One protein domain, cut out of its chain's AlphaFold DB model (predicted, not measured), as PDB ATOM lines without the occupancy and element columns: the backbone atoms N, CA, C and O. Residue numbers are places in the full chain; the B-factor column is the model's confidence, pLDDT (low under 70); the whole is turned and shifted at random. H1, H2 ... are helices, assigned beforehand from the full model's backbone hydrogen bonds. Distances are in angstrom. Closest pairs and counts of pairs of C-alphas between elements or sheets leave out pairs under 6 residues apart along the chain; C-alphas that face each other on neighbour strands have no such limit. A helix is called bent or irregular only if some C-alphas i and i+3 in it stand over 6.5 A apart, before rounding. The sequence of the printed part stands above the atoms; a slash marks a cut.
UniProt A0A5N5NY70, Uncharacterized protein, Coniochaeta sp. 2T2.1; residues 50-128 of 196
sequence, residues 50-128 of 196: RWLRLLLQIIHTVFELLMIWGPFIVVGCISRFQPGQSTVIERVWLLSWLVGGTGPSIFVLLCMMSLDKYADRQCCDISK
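This is residues 50 to 128 of the 196 residues of an uncharacterized protein of Coniochaeta sp. 2T2.1 (UniProt A0A5N5NY70). Two long helices make an open helical hairpin in which the first, H1, is bent like a wide V with its corner packed on the straight run of the second, H2, and its two arms slanting away from H2 on either side of that corner. A loop joins them at one end, and residues 110 to 128 of H2 stick out beyond the contact. The printed part has 79 residues with two named helices, H1 then H2, and no named strand; its class is all helix. It is extended, a rod of 65 by 26 by 12 A, with a radius of gyration of the C-alphas of 18.9 A.

By its hydrogen bonds H1 was assigned as one helix, residues 50 to 78, but it is bent: C-alphas 68 and 71 are 7.0 A apart. Arm H1a, residues 50 to 68, is 27.3 A long and begins at C-alpha 50, (-34.072, -15.171, 25.786). Arm H1b, residues 71 to 78, is 10.5 A long. H2, residues 88 to 128, is 60.8 A long and ends at C-alpha 128, (-53.227, -1.388, 41.130). It is neither bent nor irregular, but only just: C-alphas 101 and 104 are 6.3 A apart.

H1a and H1b stand at a steep tilt of 59 degrees. H1a touches H2 with residues 64 to 68 alone; their closest C-alphas, Met 67 and Ser 105, are 6.0 A apart, at a shallow tilt of 30 degrees, opposite ways. H1b and H2 form a helical hairpin at a shallow tilt of 31 degrees, opposite ways; their closest C-alphas, Pro 71 and Gly 101, are 5.9 A apart. Each O i to N i+4 pair is within hydrogen-bond range in H1a and H1b, and 33 of 37 in H2.

The C-alphas farthest apart, Gln 85 and Lys 128, are 66.0 A apart. The printed part has no cut, and the link from H1 to H2 is short, with 9 residues. Residue 50, residue 81 and residues 116 to 128 have pLDDT under 70.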
ATOM      1  N   ARG A  50     -35.376 -15.793  25.491       69.62
ATOM      2  CA  ARG A  50     -34.072 -15.171  25.786       69.62
ATOM      3  C   ARG A  50     -33.386 -14.722  24.504       69.62
ATOM      4  O   ARG A  50     -32.945 -13.580  24.431       69.62
ATOM      5  N   TRP A  51     -33.368 -15.582  23.489       74.12
ATOM      6  CA  TRP A  51     -32.790 -15.259  22.185       74.12
ATOM      7  C   TRP A  51     -33.531 -14.122  21.493       74.12
ATOM      8  O   TRP A  51     -32.883 -13.211  20.990       74.12
ATOM      9  N   LEU A  52     -34.867 -14.115  21.548       75.81
ATOM     10  CA  LEU A  52     -35.662 -13.024  20.983       75.81
ATOM     11  C   LEU A  52     -35.320 -11.673  21.629       75.81
ATOM     12  O   LEU A  52     -35.138 -10.688  20.922       75.81
ATOM     13  N   ARG A  53     -35.178 -11.629  22.961       74.69
ATOM     14  CA  ARG A  53     -34.807 -10.400  23.681       74.69
ATOM     15  C   ARG A  53     -33.399  -9.926  23.349       74.69
ATOM     16  O   ARG A  53     -33.214  -8.741  23.104       74.69
ATOM     17  N   LEU A  54     -32.432 -10.841  23.300       80.00
ATOM     18  CA  LEU A  54     -31.066 -10.508  22.894       80.00
ATOM     19  C   LEU A  54     -31.031  -9.974  21.459       80.00
ATOM     20  O   LEU A  54     -30.379  -8.970  21.195       80.00
ATOM     21  N   LEU A  55     -31.772 -10.604  20.549       81.88
ATOM     22  CA  LEU A  55     -31.848 -10.190  19.153       81.88
ATOM     23  C   LEU A  55     -32.492  -8.804  19.015       81.88
ATOM     24  O   LEU A  55     -31.961  -7.963  18.297       81.88
ATOM     25  N   LEU A  56     -33.563  -8.530  19.765       79.94
ATOM     26  CA  LEU A  56     -34.177  -7.201  19.809       79.94
ATOM     27  C   LEU A  56     -33.196  -6.136  20.323       79.94
ATOM     28  O   LEU A  56     -33.102  -5.054  19.752       79.94
ATOM     29  N   GLN A  57     -32.433  -6.457  21.371       80.56
ATOM     30  CA  GLN A  57     -31.450  -5.547  21.958       80.56
ATOM     31  C   GLN A  57     -30.278  -5.268  21.001       80.56
ATOM     32  O   GLN A  57     -29.798  -4.137  20.908       80.56
ATOM     33  N   ILE A  58     -29.847  -6.272  20.235       83.75
ATOM     34  CA  ILE A  58     -28.833  -6.100  19.189       83.75
ATOM     35  C   ILE A  58     -29.380  -5.223  18.058       83.75
ATOM     36  O   ILE A  58     -28.707  -4.288  17.639       83.75
ATOM     37  N   ILE A  59     -30.609  -5.468  17.593       84.81
ATOM     38  CA  ILE A  59     -31.232  -4.643  16.549       84.81
ATOM     39  C   ILE A  59     -31.326  -3.185  17.004       84.81
ATOM     40  O   ILE A  59     -30.978  -2.289  16.237       84.81
ATOM     41  N   HIS A  60     -31.734  -2.948  18.251       80.88
ATOM     42  CA  HIS A  60     -31.837  -1.601  18.804       80.88
ATOM     43  C   HIS A  60     -30.484  -0.882  18.822       80.88
ATOM     44  O   HIS A  60     -30.364   0.225  18.303       80.88
ATOM     45  N   THR A  61     -29.441  -1.534  19.341       81.75
ATOM     46  CA  THR A  61     -28.098  -0.932  19.425       81.75
ATOM     47  C   THR A  61     -27.483  -0.679  18.047       81.75
ATOM     48  O   THR A  61     -26.866   0.362  17.827       81.75
ATOM     49  N   VAL A  62     -27.685  -1.585  17.086       85.12
ATOM     50  CA  VAL A  62     -27.234  -1.394  15.699       85.12
ATOM     51  C   VAL A  62     -27.984  -0.243  15.033       85.12
ATOM     52  O   VAL A  62     -27.367   0.563  14.337       85.12
ATOM     53  N   PHE A  63     -29.295  -0.136  15.251       83.75
ATOM     54  CA  PHE A  63     -30.101   0.946  14.695       83.75
ATOM     55  C   PHE A  63     -29.701   2.311  15.267       83.75
ATOM     56  O   PHE A  63     -29.535   3.261  14.503       83.75
ATOM     57  N   GLU A  64     -29.464   2.408  16.577       81.94
ATOM     58  CA  GLU A  64     -28.930   3.621  17.211       81.94
ATOM     59  C   GLU A  64     -27.574   4.015  16.623       81.94
ATOM     60  O   GLU A  64     -27.368   5.171  16.245       81.94
ATOM     61  N   LEU A  65     -26.663   3.048  16.481       84.06
ATOM     62  CA  LEU A  65     -25.356   3.286  15.881       84.06
ATOM     63  C   LEU A  65     -25.504   3.800  14.440       84.06
ATOM     64  O   LEU A  65     -24.859   4.778  14.066       84.06
ATOM     65  N   LEU A  66     -26.383   3.188  13.645       84.81
ATOM     66  CA  LEU A  66     -26.635   3.595  12.264       84.81
ATOM     67  C   LEU A  66     -27.269   4.992  12.181       84.81
ATOM     68  O   LEU A  66     -26.906   5.771  11.307       84.81
ATOM     69  N   MET A  67     -28.179   5.340  13.088       81.62
ATOM     70  CA  MET A  67     -28.824   6.661  13.128       81.62
ATOM     71  C   MET A  67     -27.853   7.777  13.527       81.62
ATOM     72  O   MET A  67     -27.980   8.904  13.046       81.62
ATOM     73  N   ILE A  68     -26.877   7.471  14.386       81.81
ATOM     74  CA  ILE A  68     -25.849   8.423  14.824       81.81
ATOM     75  C   ILE A  68     -24.757   8.572  13.759       81.81
ATOM     76  O   ILE A  68     -24.388   9.691  13.407       81.81
ATOM     77  N   TRP A  69     -24.242   7.459  13.233       83.12
ATOM     78  CA  TRP A  69     -23.089   7.451  12.325       83.12
ATOM     79  C   TRP A  69     -23.462   7.522  10.844       83.12
ATOM     80  O   TRP A  69     -22.654   7.961  10.028       83.12
ATOM     81  N   GLY A  70     -24.683   7.138  10.478       84.31
ATOM     82  CA  GLY A  70     -25.185   7.142   9.104       84.31
ATOM     83  C   GLY A  70     -24.993   8.478   8.384       84.31
ATOM     84  O   GLY A  70     -24.430   8.469   7.288       84.31
ATOM     85  N   PRO A  71     -25.345   9.632   8.987       79.25
ATOM     86  CA  PRO A  71     -25.112  10.936   8.370       79.25
ATOM     87  C   PRO A  71     -23.633  11.179   8.044       79.25
ATOM     88  O   PRO A  71     -23.320  11.689   6.973       79.25
ATOM     89  N   PHE A  72     -22.715  10.757   8.918       80.75
ATOM     90  CA  PHE A  72     -21.272  10.900   8.703       80.75
ATOM     91  C   PHE A  72     -20.766  10.000   7.578       80.75
ATOM     92  O   PHE A  72     -19.949  10.439   6.770       80.75
ATOM     93  N   ILE A  73     -21.266   8.764   7.496       85.12
ATOM     94  CA  ILE A  73     -20.909   7.824   6.425       85.12
ATOM     95  C   ILE A  73     -21.410   8.354   5.081       85.12
ATOM     96  O   ILE A  73     -20.643   8.419   4.126       85.12
ATOM     97  N   VAL A  74     -22.669   8.794   5.011       83.88
ATOM     98  CA  VAL A  74     -23.263   9.355   3.788       83.88
ATOM     99  C   VAL A  74     -22.500  10.601   3.340       83.88
ATOM    100  O   VAL A  74     -22.119  10.702   2.175       83.88
ATOM    101  N   VAL A  75     -22.198  11.512   4.270       81.62
ATOM    102  CA  VAL A  75     -21.370  12.692   3.999       81.62
ATOM    103  C   VAL A  75     -19.976  12.293   3.522       81.62
ATOM    104  O   VAL A  75     -19.506  12.845   2.532       81.62
ATOM    105  N   GLY A  76     -19.319  11.327   4.161       81.50
ATOM    106  CA  GLY A  76     -17.988  10.861   3.767       81.50
ATOM    107  C   GLY A  76     -17.962  10.173   2.399       81.50
ATOM    108  O   GLY A  76     -17.010  10.341   1.645       81.50
ATOM    109  N   CYS A  77     -19.017   9.437   2.041       84.12
ATOM    110  CA  CYS A  77     -19.130   8.789   0.735       84.12
ATOM    111  C   CYS A  77     -19.450   9.783  -0.391       84.12
ATOM    112  O   CYS A  77     -18.941   9.627  -1.502       84.12
ATOM    113  N   ILE A  78     -20.295  10.783  -0.125       82.56
ATOM    114  CA  ILE A  78     -20.709  11.778  -1.127       82.56
ATOM    115  C   ILE A  78     -19.648  12.869  -1.283       82.56
ATOM    116  O   ILE A  78     -19.346  13.290  -2.402       82.56
ATOM    117  N   SER A  79     -19.053  13.324  -0.181       75.50
ATOM    118  CA  SER A  79     -17.988  14.318  -0.230       75.50
ATOM    119  C   SER A  79     -16.670  13.640  -0.590       75.50
ATOM    120  O   SER A  79     -16.010  13.001   0.223       75.50
ATOM    121  N   ARG A  80     -16.228  13.812  -1.839       71.19
ATOM    122  CA  ARG A  80     -14.830  13.562  -2.217       71.19
ATOM    123  C   ARG A  80     -13.953  14.673  -1.642       71.19
ATOM    124  O   ARG A  80     -13.414  15.489  -2.384       71.19
ATOM    125  N   PHE A  81     -13.881  14.754  -0.317       69.50
ATOM    126  CA  PHE A  81     -13.208  15.835   0.386       69.50
ATOM    127  C   PHE A  81     -11.716  15.809   0.037       69.50
ATOM    128  O   PHE A  81     -10.965  14.964   0.517       69.50
ATOM    129  N   GLN A  82     -11.286  16.726  -0.828       78.81
ATOM    130  CA  GLN A  82      -9.871  16.952  -1.096       78.81
ATOM    131  C   GLN A  82      -9.370  18.007  -0.104       78.81
ATOM    132  O   GLN A  82      -9.771  19.177  -0.194       78.81
ATOM    133  N   PRO A  83      -8.545  17.623   0.889       71.75
ATOM    134  CA  PRO A  83      -8.036  18.570   1.869       71.75
ATOM    135  C   PRO A  83      -7.237  19.662   1.146       71.75
ATOM    136  O   PRO A  83      -6.294  19.374   0.417       71.75
ATOM    137  N   GLY A  84      -7.652  20.920   1.319       77.56
ATOM    138  CA  GLY A  84      -7.015  22.090   0.699       77.56
ATOM    139  C   GLY A  84      -7.775  22.737  -0.466       77.56
ATOM    140  O   GLY A  84      -7.455  23.873  -0.796       77.56
ATOM    141  N   GLN A  85      -8.803  22.092  -1.037       80.50
ATOM    142  CA  GLN A  85      -9.613  22.677  -2.129       80.50
ATOM    143  C   GLN A  85     -11.090  22.920  -1.781       80.50
ATOM    144  O   GLN A  85     -11.843  23.436  -2.597       80.50
ATOM    145  N   SER A  86     -11.507  22.590  -0.559       76.81
ATOM    146  CA  SER A  86     -12.895  22.758  -0.124       76.81
ATOM    147  C   SER A  86     -13.300  24.236  -0.057       76.81
ATOM    148  O   SER A  86     -12.698  25.031   0.678       76.81
ATOM    149  N   THR A  87     -14.376  24.568  -0.768       86.31
ATOM    150  CA  THR A  87     -15.000  25.896  -0.751       86.31
ATOM    151  C   THR A  87     -15.803  26.113   0.538       86.31
ATOM    152  O   THR A  87     -16.265  25.165   1.177       86.31
ATOM    153  N   VAL A  88     -16.000  27.376   0.943       87.00
ATOM    154  CA  VAL A  88     -16.805  27.719   2.136       87.00
ATOM    155  C   VAL A  88     -18.242  27.200   2.004       87.00
ATOM    156  O   VAL A  88     -18.810  26.713   2.977       87.00
ATOM    157  N   ILE A  89     -18.802  27.238   0.793       86.56
ATOM    158  CA  ILE A  89     -20.166  26.778   0.502       86.56
ATOM    159  C   ILE A  89     -20.301  25.270   0.741       86.56
ATOM    160  O   ILE A  89     -21.252  24.850   1.396       86.56
ATOM    161  N   GLU A  90     -19.333  24.457   0.305       81.38
ATOM    162  CA  GLU A  90     -19.333  23.009   0.574       81.38
ATOM    163  C   GLU A  90     -19.269  22.704   2.072       81.38
ATOM    164  O   GLU A  90     -19.953  21.800   2.547       81.38
ATOM    165  N   ARG A  91     -18.496  23.479   2.844       83.00
ATOM    166  CA  ARG A  91     -18.414  23.297   4.303       83.00
ATOM    167  C   ARG A  91     -19.736  23.617   4.987       83.00
ATOM    168  O   ARG A  91     -20.163  22.860   5.851       83.00
ATOM    169  N   VAL A  92     -20.387  24.715   4.599       87.44
ATOM    170  CA  VAL A  92     -21.695  25.105   5.150       87.44
ATOM    171  C   VAL A  92     -22.766  24.084   4.773       87.44
ATOM    172  O   VAL A  92     -23.564  23.703   5.626       87.44
ATOM    173  N   TRP A  93     -22.751  23.594   3.531       85.19
ATOM    174  CA  TRP A  93     -23.660  22.544   3.076       85.19
ATOM    175  C   TRP A  93     -23.461  21.245   3.865       85.19
ATOM    176  O   TRP A  93     -24.423  20.652   4.337       85.19
ATOM    177  N   LEU A  94     -22.217  20.828   4.104       83.44
ATOM    178  CA  LEU A  94     -21.947  19.632   4.903       83.44
ATOM    179  C   LEU A  94     -22.336  19.792   6.372       83.44
ATOM    180  O   LEU A  94     -22.910  18.872   6.953       83.44
ATOM    181  N   LEU A  95     -22.079  20.958   6.967       84.12
ATOM    182  CA  LEU A  95     -22.512  21.253   8.332       84.12
ATOM    183  C   LEU A  95     -24.042  21.274   8.451       84.12
ATOM    184  O   LEU A  95     -24.566  20.787   9.452       84.12
ATOM    185  N   SER A  96     -24.768  21.772   7.443       86.00
ATOM    186  CA  SER A  96     -26.236  21.772   7.473       86.00
ATOM    187  C   SER A  96     -26.812  20.357   7.402       86.00
ATOM    188  O   SER A  96     -27.735  20.049   8.154       86.00
ATOM    189  N   TRP A  97     -26.223  19.469   6.595       82.50
ATOM    190  CA  TRP A  97     -26.579  18.045   6.579       82.50
ATOM    191  C   TRP A  97     -26.240  17.339   7.887       82.50
ATOM    192  O   TRP A  97     -27.014  16.501   8.346       82.50
ATOM    193  N   LEU A  98     -25.121  17.693   8.519       81.50
ATOM    194  CA  LEU A  98     -24.733  17.109   9.799       81.50
ATOM    195  C   LEU A  98     -25.727  17.478  10.904       81.50
ATOM    196  O   LEU A  98     -26.215  16.610  11.628       81.50
ATOM    197  N   VAL A  99     -26.060  18.764  11.014       84.25
ATOM    198  CA  VAL A  99     -27.004  19.270  12.020       84.25
ATOM    199  C   VAL A  99     -28.422  18.780  11.719       84.25
ATOM    200  O   VAL A  99     -29.110  18.289  12.613       84.25
ATOM    201  N   GLY A 100     -28.841  18.845  10.454       82.06
ATOM    202  CA  GLY A 100     -30.153  18.386  10.008       82.06
ATOM    203  C   GLY A 100     -30.347  16.873  10.118       82.06
ATOM    204  O   GLY A 100     -31.463  16.434  10.362       82.06
ATOM    205  N   GLY A 101     -29.283  16.075   9.982       77.94
ATOM    206  CA  GLY A 101     -29.334  14.622  10.151       77.94
ATOM    207  C   GLY A 101     -29.280  14.181  11.615       77.94
ATOM    208  O   GLY A 101     -29.982  13.255  12.003       77.94
ATOM    209  N   THR A 102     -28.484  14.854  12.449       80.50
ATOM    210  CA  THR A 102     -28.326  14.481  13.869       80.50
ATOM    211  C   THR A 102     -29.489  14.944  14.745       80.50
ATOM    212  O   THR A 102     -29.888  14.217  15.653       80.50
ATOM    213  N   GLY A 103     -30.076  16.112  14.464       83.19
ATOM    214  CA  GLY A 103     -31.184  16.669  15.248       83.19
ATOM    215  C   GLY A 103     -32.403  15.738  15.363       83.19
ATOM    216  O   GLY A 103     -32.801  15.404  16.482       83.19
ATOM    217  N   PRO A 104     -32.979  15.261  14.244       83.06
ATOM    218  CA  PRO A 104     -34.092  14.315  14.255       83.06
ATOM    219  C   PRO A 104     -33.734  12.990  14.931       83.06
ATOM    220  O   PRO A 104     -34.546  12.468  15.689       83.06
ATOM    221  N   SER A 105     -32.518  12.470  14.725       77.44
ATOM    222  CA  SER A 105     -32.060  11.232  15.372       77.44
ATOM    223  C   SER A 105     -32.036  11.360  16.896       77.44
ATOM    224  O   SER A 105     -32.529  10.477  17.597       77.44
ATOM    225  N   ILE A 106     -31.528  12.480  17.420       81.31
ATOM    226  CA  ILE A 106     -31.530  12.764  18.862       81.31
ATOM    227  C   ILE A 106     -32.964  12.908  19.375       81.31
ATOM    228  O   ILE A 106     -33.292  12.376  20.433       81.31
ATOM    229  N   PHE A 107     -33.836  13.588  18.627       83.38
ATOM    230  CA  PHE A 107     -35.237  13.744  19.014       83.38
ATOM    231  C   PHE A 107     -35.954  12.391  19.114       83.38
ATOM    232  O   PHE A 107     -36.606  12.118  20.118       83.38
ATOM    233  N   VAL A 108     -35.770  11.509  18.126       80.38
ATOM    234  CA  VAL A 108     -36.329  10.149  18.150       80.38
ATOM    235  C   VAL A 108     -35.781   9.349  19.333       80.38
ATOM    236  O   VAL A 108     -36.563   8.704  20.027       80.38
ATOM    237  N   LEU A 109     -34.477   9.432  19.616       80.50
ATOM    238  CA  LEU A 109     -33.861   8.765  20.767       80.50
ATOM    239  C   LEU A 109     -34.495   9.227  22.090       80.50
ATOM    240  O   LEU A 109     -34.880   8.409  22.924       80.50
ATOM    241  N   LEU A 110     -34.663  10.541  22.261       82.50
ATOM    242  CA  LEU A 110     -35.300  11.124  23.444       82.50
ATOM    243  C   LEU A 110     -36.775  10.714  23.564       82.50
ATOM    244  O   LEU A 110     -37.247  10.441  24.672       82.50
ATOM    245  N   CYS A 111     -37.496  10.638  22.443       81.75
ATOM    246  CA  CYS A 111     -38.865  10.134  22.410       81.75
ATOM    247  C   CYS A 111     -38.929   8.664  22.843       81.75
ATOM    248  O   CYS A 111     -39.749   8.333  23.696       81.75
ATOM    249  N   MET A 112     -38.044   7.804  22.333       78.44
ATOM    250  CA  MET A 112     -37.998   6.386  22.711       78.44
ATOM    251  C   MET A 112     -37.668   6.203  24.197       78.44
ATOM    252  O   MET A 112     -38.398   5.513  24.903       78.44
ATOM    253  N   MET A 113     -36.669   6.922  24.723       76.56
ATOM    254  CA  MET A 113     -36.352   6.898  26.159       76.56
ATOM    255  C   MET A 113     -37.511   7.376  27.041       76.56
ATOM    256  O   MET A 113     -37.663   6.942  28.185       76.56
ATOM    257  N   SER A 114     -38.314   8.312  26.536       78.00
ATOM    258  CA  SER A 114     -39.502   8.783  27.244       78.00
ATOM    259  C   SER A 114     -40.597   7.718  27.237       78.00
ATOM    260  O   SER A 114     -41.209   7.485  28.276       78.00
ATOM    261  N   LEU A 115     -40.807   7.041  26.105       74.06
ATOM    262  CA  LEU A 115     -41.783   5.959  25.972       74.06
ATOM    263  C   LEU A 115     -41.454   4.766  26.872       74.06
ATOM    264  O   LEU A 115     -42.362   4.279  27.537       74.06
ATOM    265  N   ASP A 116     -40.185   4.367  26.989       69.62
ATOM    266  CA  ASP A 116     -39.776   3.299  27.915       69.62
ATOM    267  C   ASP A 116     -40.135   3.642  29.367       69.62
ATOM    268  O   ASP A 116     -40.716   2.831  30.089       69.62
ATOM    269  N   LYS A 117     -39.897   4.892  29.787       64.06
ATOM    270  CA  LYS A 117     -40.288   5.359  31.127       64.06
ATOM    271  C   LYS A 117     -41.804   5.384  31.325       64.06
ATOM    272  O   LYS A 117     -42.267   5.173  32.447       64.06
ATOM    273  N   TYR A 118     -42.577   5.674  30.279       60.94
ATOM    274  CA  TYR A 118     -44.039   5.618  30.337       60.94
ATOM    275  C   TYR A 118     -44.555   4.178  30.388       60.94
ATOM    276  O   TYR A 118     -45.467   3.906  31.166       60.94
ATOM    277  N   ALA A 119     -43.952   3.257  29.635       59.50
ATOM    278  CA  ALA A 119     -44.303   1.839  29.645       59.50
ATOM    279  C   ALA A 119     -44.000   1.186  31.005       59.50
ATOM    280  O   ALA A 119     -44.851   0.473  31.546       59.50
ATOM    281  N   ASP A 120     -42.847   1.500  31.606       56.12
ATOM    282  CA  ASP A 120     -42.503   1.049  32.960       56.12
ATOM    283  C   ASP A 120     -43.487   1.598  34.005       56.12
ATOM    284  O   ASP A 120     -43.942   0.865  34.884       56.12
ATOM    285  N   ARG A 121     -43.890   2.873  33.886       53.16
ATOM    286  CA  ARG A 121     -44.896   3.471  34.783       53.16
ATOM    287  C   ARG A 121     -46.283   2.855  34.612       53.16
ATOM    288  O   ARG A 121     -46.935   2.578  35.614       53.16
ATOM    289  N   GLN A 122     -46.723   2.593  33.381       50.56
ATOM    290  CA  GLN A 122     -48.011   1.937  33.131       50.56
ATOM    291  C   GLN A 122     -48.044   0.500  33.658       50.56
ATOM    292  O   GLN A 122     -49.073   0.085  34.184       50.56
ATOM    293  N   CYS A 123     -46.933  -0.240  33.606       43.12
ATOM    294  CA  CYS A 123     -46.858  -1.560  34.243       43.12
ATOM    295  C   CYS A 123     -47.055  -1.480  35.766       43.12
ATOM    296  O   CYS A 123     -47.663  -2.375  36.354       43.12
ATOM    297  N   CYS A 124     -46.591  -0.402  36.405       46.25
ATOM    298  CA  CYS A 124     -46.816  -0.171  37.831       46.25
ATOM    299  C   CYS A 124     -48.251   0.269  38.166       46.25
ATOM    300  O   CYS A 124     -48.728  -0.062  39.249       46.25
ATOM    301  N   ASP A 125     -48.947   0.977  37.271       42.91
ATOM    302  CA  ASP A 125     -50.329   1.414  37.524       42.91
ATOM    303  C   ASP A 125     -51.372   0.341  37.169       42.91
ATOM    304  O   ASP A 125     -52.319   0.162  37.928       42.91
ATOM    305  N   ILE A 126     -51.163  -0.473  36.123       45.81
ATOM    306  CA  ILE A 126     -52.045  -1.621  35.815       45.81
ATOM    307  C   ILE A 126     -52.028  -2.660  36.957       45.81
ATOM    308  O   ILE A 126     -53.011  -3.365  37.182       45.81
ATOM    309  N   SER A 127     -50.944  -2.717  37.740       44.44
ATOM    310  CA  SER A 127     -50.859  -3.548  38.948       44.44
ATOM    311  C   SER A 127     -51.803  -3.109  40.075       44.44
ATOM    312  O   SER A 127     -52.008  -3.898  40.994       44.44
ATOM    313  N   LYS A 128     -52.342  -1.883  40.061       46.53
ATOM    314  CA  LYS A 128     -53.227  -1.388  41.130       46.53
ATOM    315  C   LYS A 128     -54.696  -1.756  40.914       46.53
ATOM    316  O   LYS A 128     -55.419  -1.890  41.894       46.53
TER     317      LYS A 128